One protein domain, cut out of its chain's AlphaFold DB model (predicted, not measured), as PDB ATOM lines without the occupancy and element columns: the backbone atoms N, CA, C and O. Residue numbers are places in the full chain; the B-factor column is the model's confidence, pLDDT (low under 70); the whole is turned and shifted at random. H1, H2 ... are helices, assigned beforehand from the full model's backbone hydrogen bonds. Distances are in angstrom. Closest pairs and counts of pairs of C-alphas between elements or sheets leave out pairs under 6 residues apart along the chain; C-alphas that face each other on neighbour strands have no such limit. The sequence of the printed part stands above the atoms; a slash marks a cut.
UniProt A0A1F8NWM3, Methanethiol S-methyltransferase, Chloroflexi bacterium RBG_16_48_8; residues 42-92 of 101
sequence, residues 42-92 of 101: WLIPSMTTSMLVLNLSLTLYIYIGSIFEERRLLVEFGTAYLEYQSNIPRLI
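This is residues 42 to 92 of the 101 residues of the protein "Methanethiol S-methyltransferase" of Chloroflexi bacterium RBG_16_48_8 (UniProt A0A1F8NWM3). One long straight helix, H1, makes the length of a thin rod, and a short helix, H2, meets its end at a corner and folds back. The unnamed stretches at both ends of the printed part also turn back toward the middle. The printed part has 51 residues, with two named helices, H1 then H2, and no named strand; the class is all helix. It is extended, with a radius of gyration of the C-alphas of 15.4 A, and spans 45 by 19 by 10 A.

The printed part begins at Trp 42. H1, residues 49 to 77, starts at C-alpha 49 (-27.877, 35.257, 68.361) and is 41.8 A long. H2, residues 79 to 87, ends at C-alpha 87 (-42.554, 36.372, 32.643).

H1, with residues 73 to 74 alone, and H2 only just touch, with 3 pairs of C-alphas within 8 A, and only at the corner by their tight link. Their closest C-alphas, of Leu 74 and Tyr 81, are 5.9 A apart. They run opposite ways at a steep tilt of 46 degrees. Every O i to N i+4 pair in H1 and H2 is within hydrogen-bond range.

The two C-alphas farthest apart, of Thr 48 and Thr 79, are 45.1 A apart. Residues 75 to 80, of which 75 to 77 belong to H1, stand free. The printed part has no cut. Its mean pLDDT is 74.6; residues 45, 73, 76 to 77 and 79 to 92 are under 70.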
ATOM      1  N   TRP A  42     -26.902  39.606  55.148       79.56
ATOM      2  CA  TRP A  42     -26.343  38.271  55.345       79.56
ATOM      3  C   TRP A  42     -24.817  38.204  55.148       79.56
ATOM      4  O   TRP A  42     -24.204  37.227  55.571       79.56
ATOM      5  N   LEU A  43     -24.181  39.232  54.570       81.31
ATOM      6  CA  LEU A  43     -22.722  39.304  54.383       81.31
ATOM      7  C   LEU A  43     -21.960  39.639  55.676       81.31
ATOM      8  O   LEU A  43     -20.731  39.619  55.684       81.31
ATOM      9  N   ILE A  44     -22.661  39.989  56.758       77.25
ATOM     10  CA  ILE A  44     -22.039  40.348  58.035       77.25
ATOM     11  C   ILE A  44     -21.437  39.074  58.662       77.25
ATOM     12  O   ILE A  44     -22.181  38.168  59.029       77.25
ATOM     13  N   PRO A  45     -20.104  38.968  58.822       67.62
ATOM     14  CA  PRO A  45     -19.461  37.725  59.259       67.62
ATOM     15  C   PRO A  45     -19.670  37.424  60.753       67.62
ATOM     16  O   PRO A  45     -19.525  36.283  61.186       67.62
ATOM     17  N   SER A  46     -20.022  38.428  61.561       71.12
ATOM     18  CA  SER A  46     -20.266  38.277  62.997       71.12
ATOM     19  C   SER A  46     -21.732  37.938  63.281       71.12
ATOM     20  O   SER A  46     -22.546  38.827  63.521       71.12
ATOM     21  N   MET A  47     -22.081  36.655  63.277       74.62
ATOM     22  CA  MET A  47     -23.434  36.205  63.622       74.62
ATOM     23  C   MET A  47     -23.548  35.888  65.117       74.62
ATOM     24  O   MET A  47     -23.310  34.765  65.552       74.62
ATOM     25  N   THR A  48     -23.929  36.883  65.919       84.25
ATOM     26  CA  THR A  48     -24.453  36.658  67.277       84.25
ATOM     27  C   THR A  48     -25.941  36.314  67.230       84.25
ATOM     28  O   THR A  48     -26.645  36.666  66.283       84.25
ATOM     29  N   THR A  49     -26.460  35.659  68.272       83.94
ATOM     30  CA  THR A  49     -27.877  35.257  68.361       83.94
ATOM     31  C   THR A  49     -28.828  36.442  68.153       83.94
ATOM     32  O   THR A  49     -29.839  36.313  67.469       83.94
ATOM     33  N   SER A  50     -28.474  37.626  68.664       85.44
ATOM     34  CA  SER A  50     -29.230  38.870  68.458       85.44
ATOM     35  C   SER A  50     -29.241  39.332  66.996       85.44
ATOM     36  O   SER A  50     -30.283  39.763  66.505       85.44
ATOM     37  N   MET A  51     -28.118  39.214  66.277       84.56
ATOM     38  CA  MET A  51     -28.056  39.551  64.849       84.56
ATOM     39  C   MET A  51     -28.838  38.561  63.990       84.56
ATOM     40  O   MET A  51     -29.473  38.981  63.031       84.56
ATOM     41  N   LEU A  52     -28.871  37.274  64.351       85.25
ATOM     42  CA  LEU A  52     -29.692  36.285  63.645       85.25
ATOM     43  C   LEU A  52     -31.182  36.660  63.705       85.25
ATOM     44  O   LEU A  52     -31.872  36.655  62.685       85.25
ATOM     45  N   VAL A  53     -31.664  37.026  64.895       88.00
ATOM     46  CA  VAL A  53     -33.052  37.465  65.109       88.00
ATOM     47  C   VAL A  53     -33.341  38.747  64.327       88.00
ATOM     48  O   VAL A  53     -34.378  38.842  63.667       88.00
ATOM     49  N   LEU A  54     -32.418  39.712  64.338       87.88
ATOM     50  CA  LEU A  54     -32.534  40.944  63.557       87.88
ATOM     51  C   LEU A  54     -32.579  40.666  62.048       87.88
ATOM     52  O   LEU A  54     -33.473  41.163  61.369       87.88
ATOM     53  N   ASN A  55     -31.668  39.842  61.530       86.81
ATOM     54  CA  ASN A  55     -31.581  39.490  60.113       86.81
ATOM     55  C   ASN A  55     -32.838  38.763  59.636       86.81
ATOM     56  O   ASN A  55     -33.353  39.076  58.562       86.81
ATOM     57  N   LEU A  56     -33.374  37.840  60.440       87.50
ATOM     58  CA  LEU A  56     -34.657  37.189  60.164       87.50
ATOM     59  C   LEU A  56     -35.810  38.194  60.156       87.50
ATOM     60  O   LEU A  56     -36.640  38.165  59.248       87.50
ATOM     61  N   SER A  57     -35.833  39.112  61.122       88.38
ATOM     62  CA  SER A  57     -36.873  40.141  61.223       88.38
ATOM     63  C   SER A  57     -36.830  41.103  60.032       88.38
ATOM     64  O   SER A  57     -37.867  41.386  59.438       88.38
ATOM     65  N   LEU A  58     -35.636  41.548  59.622       86.12
ATOM     66  CA  LEU A  58     -35.444  42.377  58.429       86.12
ATOM     67  C   LEU A  58     -35.806  41.623  57.151       86.12
ATOM     68  O   LEU A  58     -36.463  42.182  56.277       86.12
ATOM     69  N   THR A  59     -35.408  40.354  57.045       85.62
ATOM     70  CA  THR A  59     -35.754  39.508  55.898       85.62
ATOM     71  C   THR A  59     -37.270  39.387  55.768       85.62
ATOM     72  O   THR A  59     -37.810  39.566  54.678       85.62
ATOM     73  N   LEU A  60     -37.972  39.158  56.881       87.38
ATOM     74  CA  LEU A  60     -39.429  39.089  56.907       87.38
ATOM     75  C   LEU A  60     -40.070  40.440  56.562       87.38
ATOM     76  O   LEU A  60     -41.008  40.482  55.770       87.38
ATOM     77  N   TYR A  61     -39.548  41.541  57.105       85.81
ATOM     78  CA  TYR A  61     -40.022  42.892  56.808       85.81
ATOM     79  C   TYR A  61     -39.912  43.217  55.313       85.81
ATOM     80  O   TYR A  61     -40.887  43.641  54.693       85.81
ATOM     81  N   ILE A  62     -38.749  42.946  54.717       82.50
ATOM     82  CA  ILE A  62     -38.494  43.126  53.285       82.50
ATOM     83  C   ILE A  62     -39.425  42.236  52.454       82.50
ATOM     84  O   ILE A  62     -40.009  42.692  51.471       82.50
ATOM     85  N   TYR A  63     -39.611  40.979  52.863       81.81
ATOM     86  CA  TYR A  63     -40.492  40.040  52.172       81.81
ATOM     87  C   TYR A  63     -41.956  40.505  52.171       81.81
ATOM     88  O   TYR A  63     -42.609  40.499  51.128       81.81
ATOM     89  N   ILE A  64     -42.464  40.963  53.318       83.12
ATOM     90  CA  ILE A  64     -43.825  41.502  53.436       83.12
ATOM     91  C   ILE A  64     -43.967  42.793  52.618       83.12
ATOM     92  O   ILE A  64     -44.956  42.951  51.900       83.12
ATOM     93  N   GLY A  65     -42.971  43.684  52.681       80.31
ATOM     94  CA  GLY A  65     -42.939  44.924  51.904       80.31
ATOM     95  C   GLY A  65     -43.028  44.668  50.400       80.31
ATOM     96  O   GLY A  65     -43.877  45.257  49.733       80.31
ATOM     97  N   SER A  66     -42.251  43.707  49.893       77.62
ATOM     98  CA  SER A  66     -42.299  43.294  48.487       77.62
ATOM     99  C   SER A  66     -43.686  42.789  48.083       77.62
ATOM    100  O   SER A  66     -44.201  43.196  47.046       77.62
ATOM    101  N   ILE A  67     -44.355  41.973  48.907       77.25
ATOM    102  CA  ILE A  67     -45.721  41.501  48.609       77.25
ATOM    103  C   ILE A  67     -46.712  42.667  48.543       77.25
ATOM    104  O   ILE A  67     -47.597  42.677  47.685       77.25
ATOM    105  N   PHE A  68     -46.601  43.634  49.454       78.00
ATOM    106  CA  PHE A  68     -47.504  44.782  49.475       78.00
ATOM    107  C   PHE A  68     -47.292  45.686  48.256       78.00
ATOM    108  O   PHE A  68     -48.260  46.153  47.654       78.00
ATOM    109  N   GLU A  69     -46.039  45.868  47.847       74.50
ATOM    110  CA  GLU A  69     -45.677  46.590  46.633       74.50
ATOM    111  C   GLU A  69     -46.193  45.873  45.376       74.50
ATOM    112  O   GLU A  69     -46.854  46.507  44.556       74.50
ATOM    113  N   GLU A  70     -46.025  44.548  45.265       71.69
ATOM    114  CA  GLU A  70     -46.601  43.765  44.158       71.69
ATOM    115  C   GLU A  70     -48.127  43.890  44.106       71.69
ATOM    116  O   GLU A  70     -48.699  44.014  43.026       71.69
ATOM    117  N   ARG A  71     -48.806  43.868  45.260       73.12
ATOM    118  CA  ARG A  71     -50.263  44.060  45.325       73.12
ATOM    119  C   ARG A  71     -50.668  45.452  44.864       73.12
ATOM    120  O   ARG A  71     -51.658  45.582  44.152       73.12
ATOM    121  N   ARG A  72     -49.909  46.483  45.238       72.25
ATOM    122  CA  ARG A  72     -50.157  47.852  44.780       72.25
ATOM    123  C   ARG A  72     -49.968  47.968  43.269       72.25
ATOM    124  O   ARG A  72     -50.819  48.552  42.611       72.25
ATOM    125  N   LEU A  73     -48.915  47.358  42.726       68.94
ATOM    126  CA  LEU A  73     -48.660  47.308  41.287       68.94
ATOM    127  C   LEU A  73     -49.746  46.517  40.544       68.94
ATOM    128  O   LEU A  73     -50.195  46.955  39.493       68.94
ATOM    129  N   LEU A  74     -50.246  45.414  41.104       71.81
ATOM    130  CA  LEU A  74     -51.399  44.688  40.554       71.81
ATOM    131  C   LEU A  74     -52.659  45.557  40.496       71.81
ATOM    132  O   LEU A  74     -53.390  45.496  39.514       71.81
ATOM    133  N   VAL A  75     -52.920  46.360  41.528       73.44
ATOM    134  CA  VAL A  75     -54.076  47.272  41.553       73.44
ATOM    135  C   VAL A  75     -53.892  48.432  40.570       73.44
ATOM    136  O   VAL A  75     -54.854  48.848  39.936       73.44
ATOM    137  N   GLU A  76     -52.668  48.937  40.427       69.31
ATOM    138  CA  GLU A  76     -52.348  50.093  39.583       69.31
ATOM    139  C   GLU A  76     -52.251  49.737  38.086       69.31
ATOM    140  O   GLU A  76     -52.640  50.537  37.242       69.31
ATOM    141  N   PHE A  77     -51.795  48.525  37.748       67.69
ATOM    142  CA  PHE A  77     -51.505  48.097  36.371       67.69
ATOM    143  C   PHE A  77     -52.326  46.906  35.869       67.69
ATOM    144  O   PHE A  77     -52.291  46.594  34.677       67.69
ATOM    145  N   GLY A  78     -53.043  46.212  36.754       71.94
ATOM    146  CA  GLY A  78     -53.948  45.121  36.403       71.94
ATOM    147  C   GLY A  78     -53.305  44.038  35.529       71.94
ATOM    148  O   GLY A  78     -52.360  43.353  35.930       71.94
ATOM    149  N   THR A  79     -53.843  43.873  34.319       65.88
ATOM    150  CA  THR A  79     -53.467  42.824  33.360       65.88
ATOM    151  C   THR A  79     -52.046  42.971  32.820       65.88
ATOM    152  O   THR A  79     -51.365  41.959  32.664       65.88
ATOM    153  N   ALA A  80     -51.556  44.201  32.623       65.81
ATOM    154  CA  ALA A  80     -50.187  44.451  32.167       65.81
ATOM    155  C   ALA A  80     -49.149  43.943  33.184       65.81
ATOM    156  O   ALA A  80     -48.107  43.399  32.818       65.81
ATOM    157  N   TYR A  81     -49.461  44.048  34.480       66.12
ATOM    158  CA  TYR A  81     -48.597  43.520  35.530       66.12
ATOM    159  C   TYR A  81     -48.723  42.005  35.700       66.12
ATOM    160  O   TYR A  81     -47.732  41.356  36.015       66.12
ATOM    161  N   LEU A  82     -49.892  41.407  35.455       66.81
ATOM    162  CA  LEU A  82     -50.040  39.944  35.456       66.81
ATOM    163  C   LEU A  82     -49.184  39.283  34.367       66.81
ATOM    164  O   LEU A  82     -48.509  38.285  34.628       66.81
ATOM    165  N   GLU A  83     -49.162  39.863  33.169       66.88
ATOM    166  CA  GLU A  83     -48.320  39.385  32.071       66.88
ATOM    167  C   GLU A  83     -46.826  39.566  32.392       66.88
ATOM    168  O   GLU A  83     -46.010  38.671  32.160       66.88
ATOM    169  N   TYR A  84     -46.468  40.672  33.049       64.75
ATOM    170  CA  TYR A  84     -45.124  40.897  33.578       64.75
ATOM    171  C   TYR A  84     -44.727  39.884  34.673       64.75
ATOM    172  O   TYR A  84     -43.635  39.307  34.640       64.75
ATOM    173  N   GLN A  85     -45.630  39.602  35.617       65.31
ATOM    174  CA  GLN A  85     -45.417  38.685  36.738       65.31
ATOM    175  C   GLN A  85     -45.243  37.231  36.271       65.31
ATOM    176  O   GLN A  85     -44.487  36.474  36.887       65.31
ATOM    177  N   SER A  86     -45.927  36.858  35.187       64.94
ATOM    178  CA  SER A  86     -45.795  35.558  34.519       64.94
ATOM    179  C   SER A  86     -44.403  35.362  33.906       64.94
ATOM    180  O   SER A  86     -43.842  34.265  33.951       64.94
ATOM    181  N   ASN A  87     -43.813  36.436  33.377       60.91
ATOM    182  CA  ASN A  87     -42.554  36.372  32.643       60.91
ATOM    183  C   ASN A  87     -41.305  36.526  33.526       60.91
ATOM    184  O   ASN A  87     -40.269  35.945  33.202       60.91
ATOM    185  N   ILE A  88     -41.375  37.255  34.648       59.22
ATOM    186  CA  ILE A  88     -40.199  37.535  35.493       59.22
ATOM    187  C   ILE A  88     -40.331  36.879  36.868       59.22
ATOM    188  O   ILE A  88     -41.322  37.122  37.550       59.22
ATOM    189  N   PRO A  89     -39.355  36.092  37.352       58.44
ATOM    190  CA  PRO A  89     -39.376  35.508  38.697       58.44
ATOM    191  C   PRO A  89     -39.136  36.544  39.817       58.44
ATOM    192  O   PRO A  89     -38.471  37.560  39.628       58.44
ATOM    193  N   ARG A  90     -39.687  36.275  41.012       58.41
ATOM    194  CA  ARG A  90     -39.773  37.241  42.128       58.41
ATOM    195  C   ARG A  90     -38.434  37.534  42.823       58.41
ATOM    196  O   ARG A  90     -38.160  38.685  43.137       58.41
ATOM    197  N   LEU A  91     -37.614  36.506  43.062       54.59
ATOM    198  CA  LEU A  91     -36.422  36.602  43.928       54.59
ATOM    199  C   LEU A  91     -35.148  35.985  43.332       54.59
ATOM    200  O   LEU A  91     -34.053  36.441  43.645       54.59
ATOM    201  N   ILE A  92     -35.279  34.964  42.478       53.50
ATOM    202  CA  ILE A  92     -34.148  34.260  41.863       53.50
ATOM    203  C   ILE A  92     -34.242  34.452  40.346       53.50
ATOM    204  O   ILE A  92     -35.230  33.997  39.760       53.50
TER     205      ILE A  92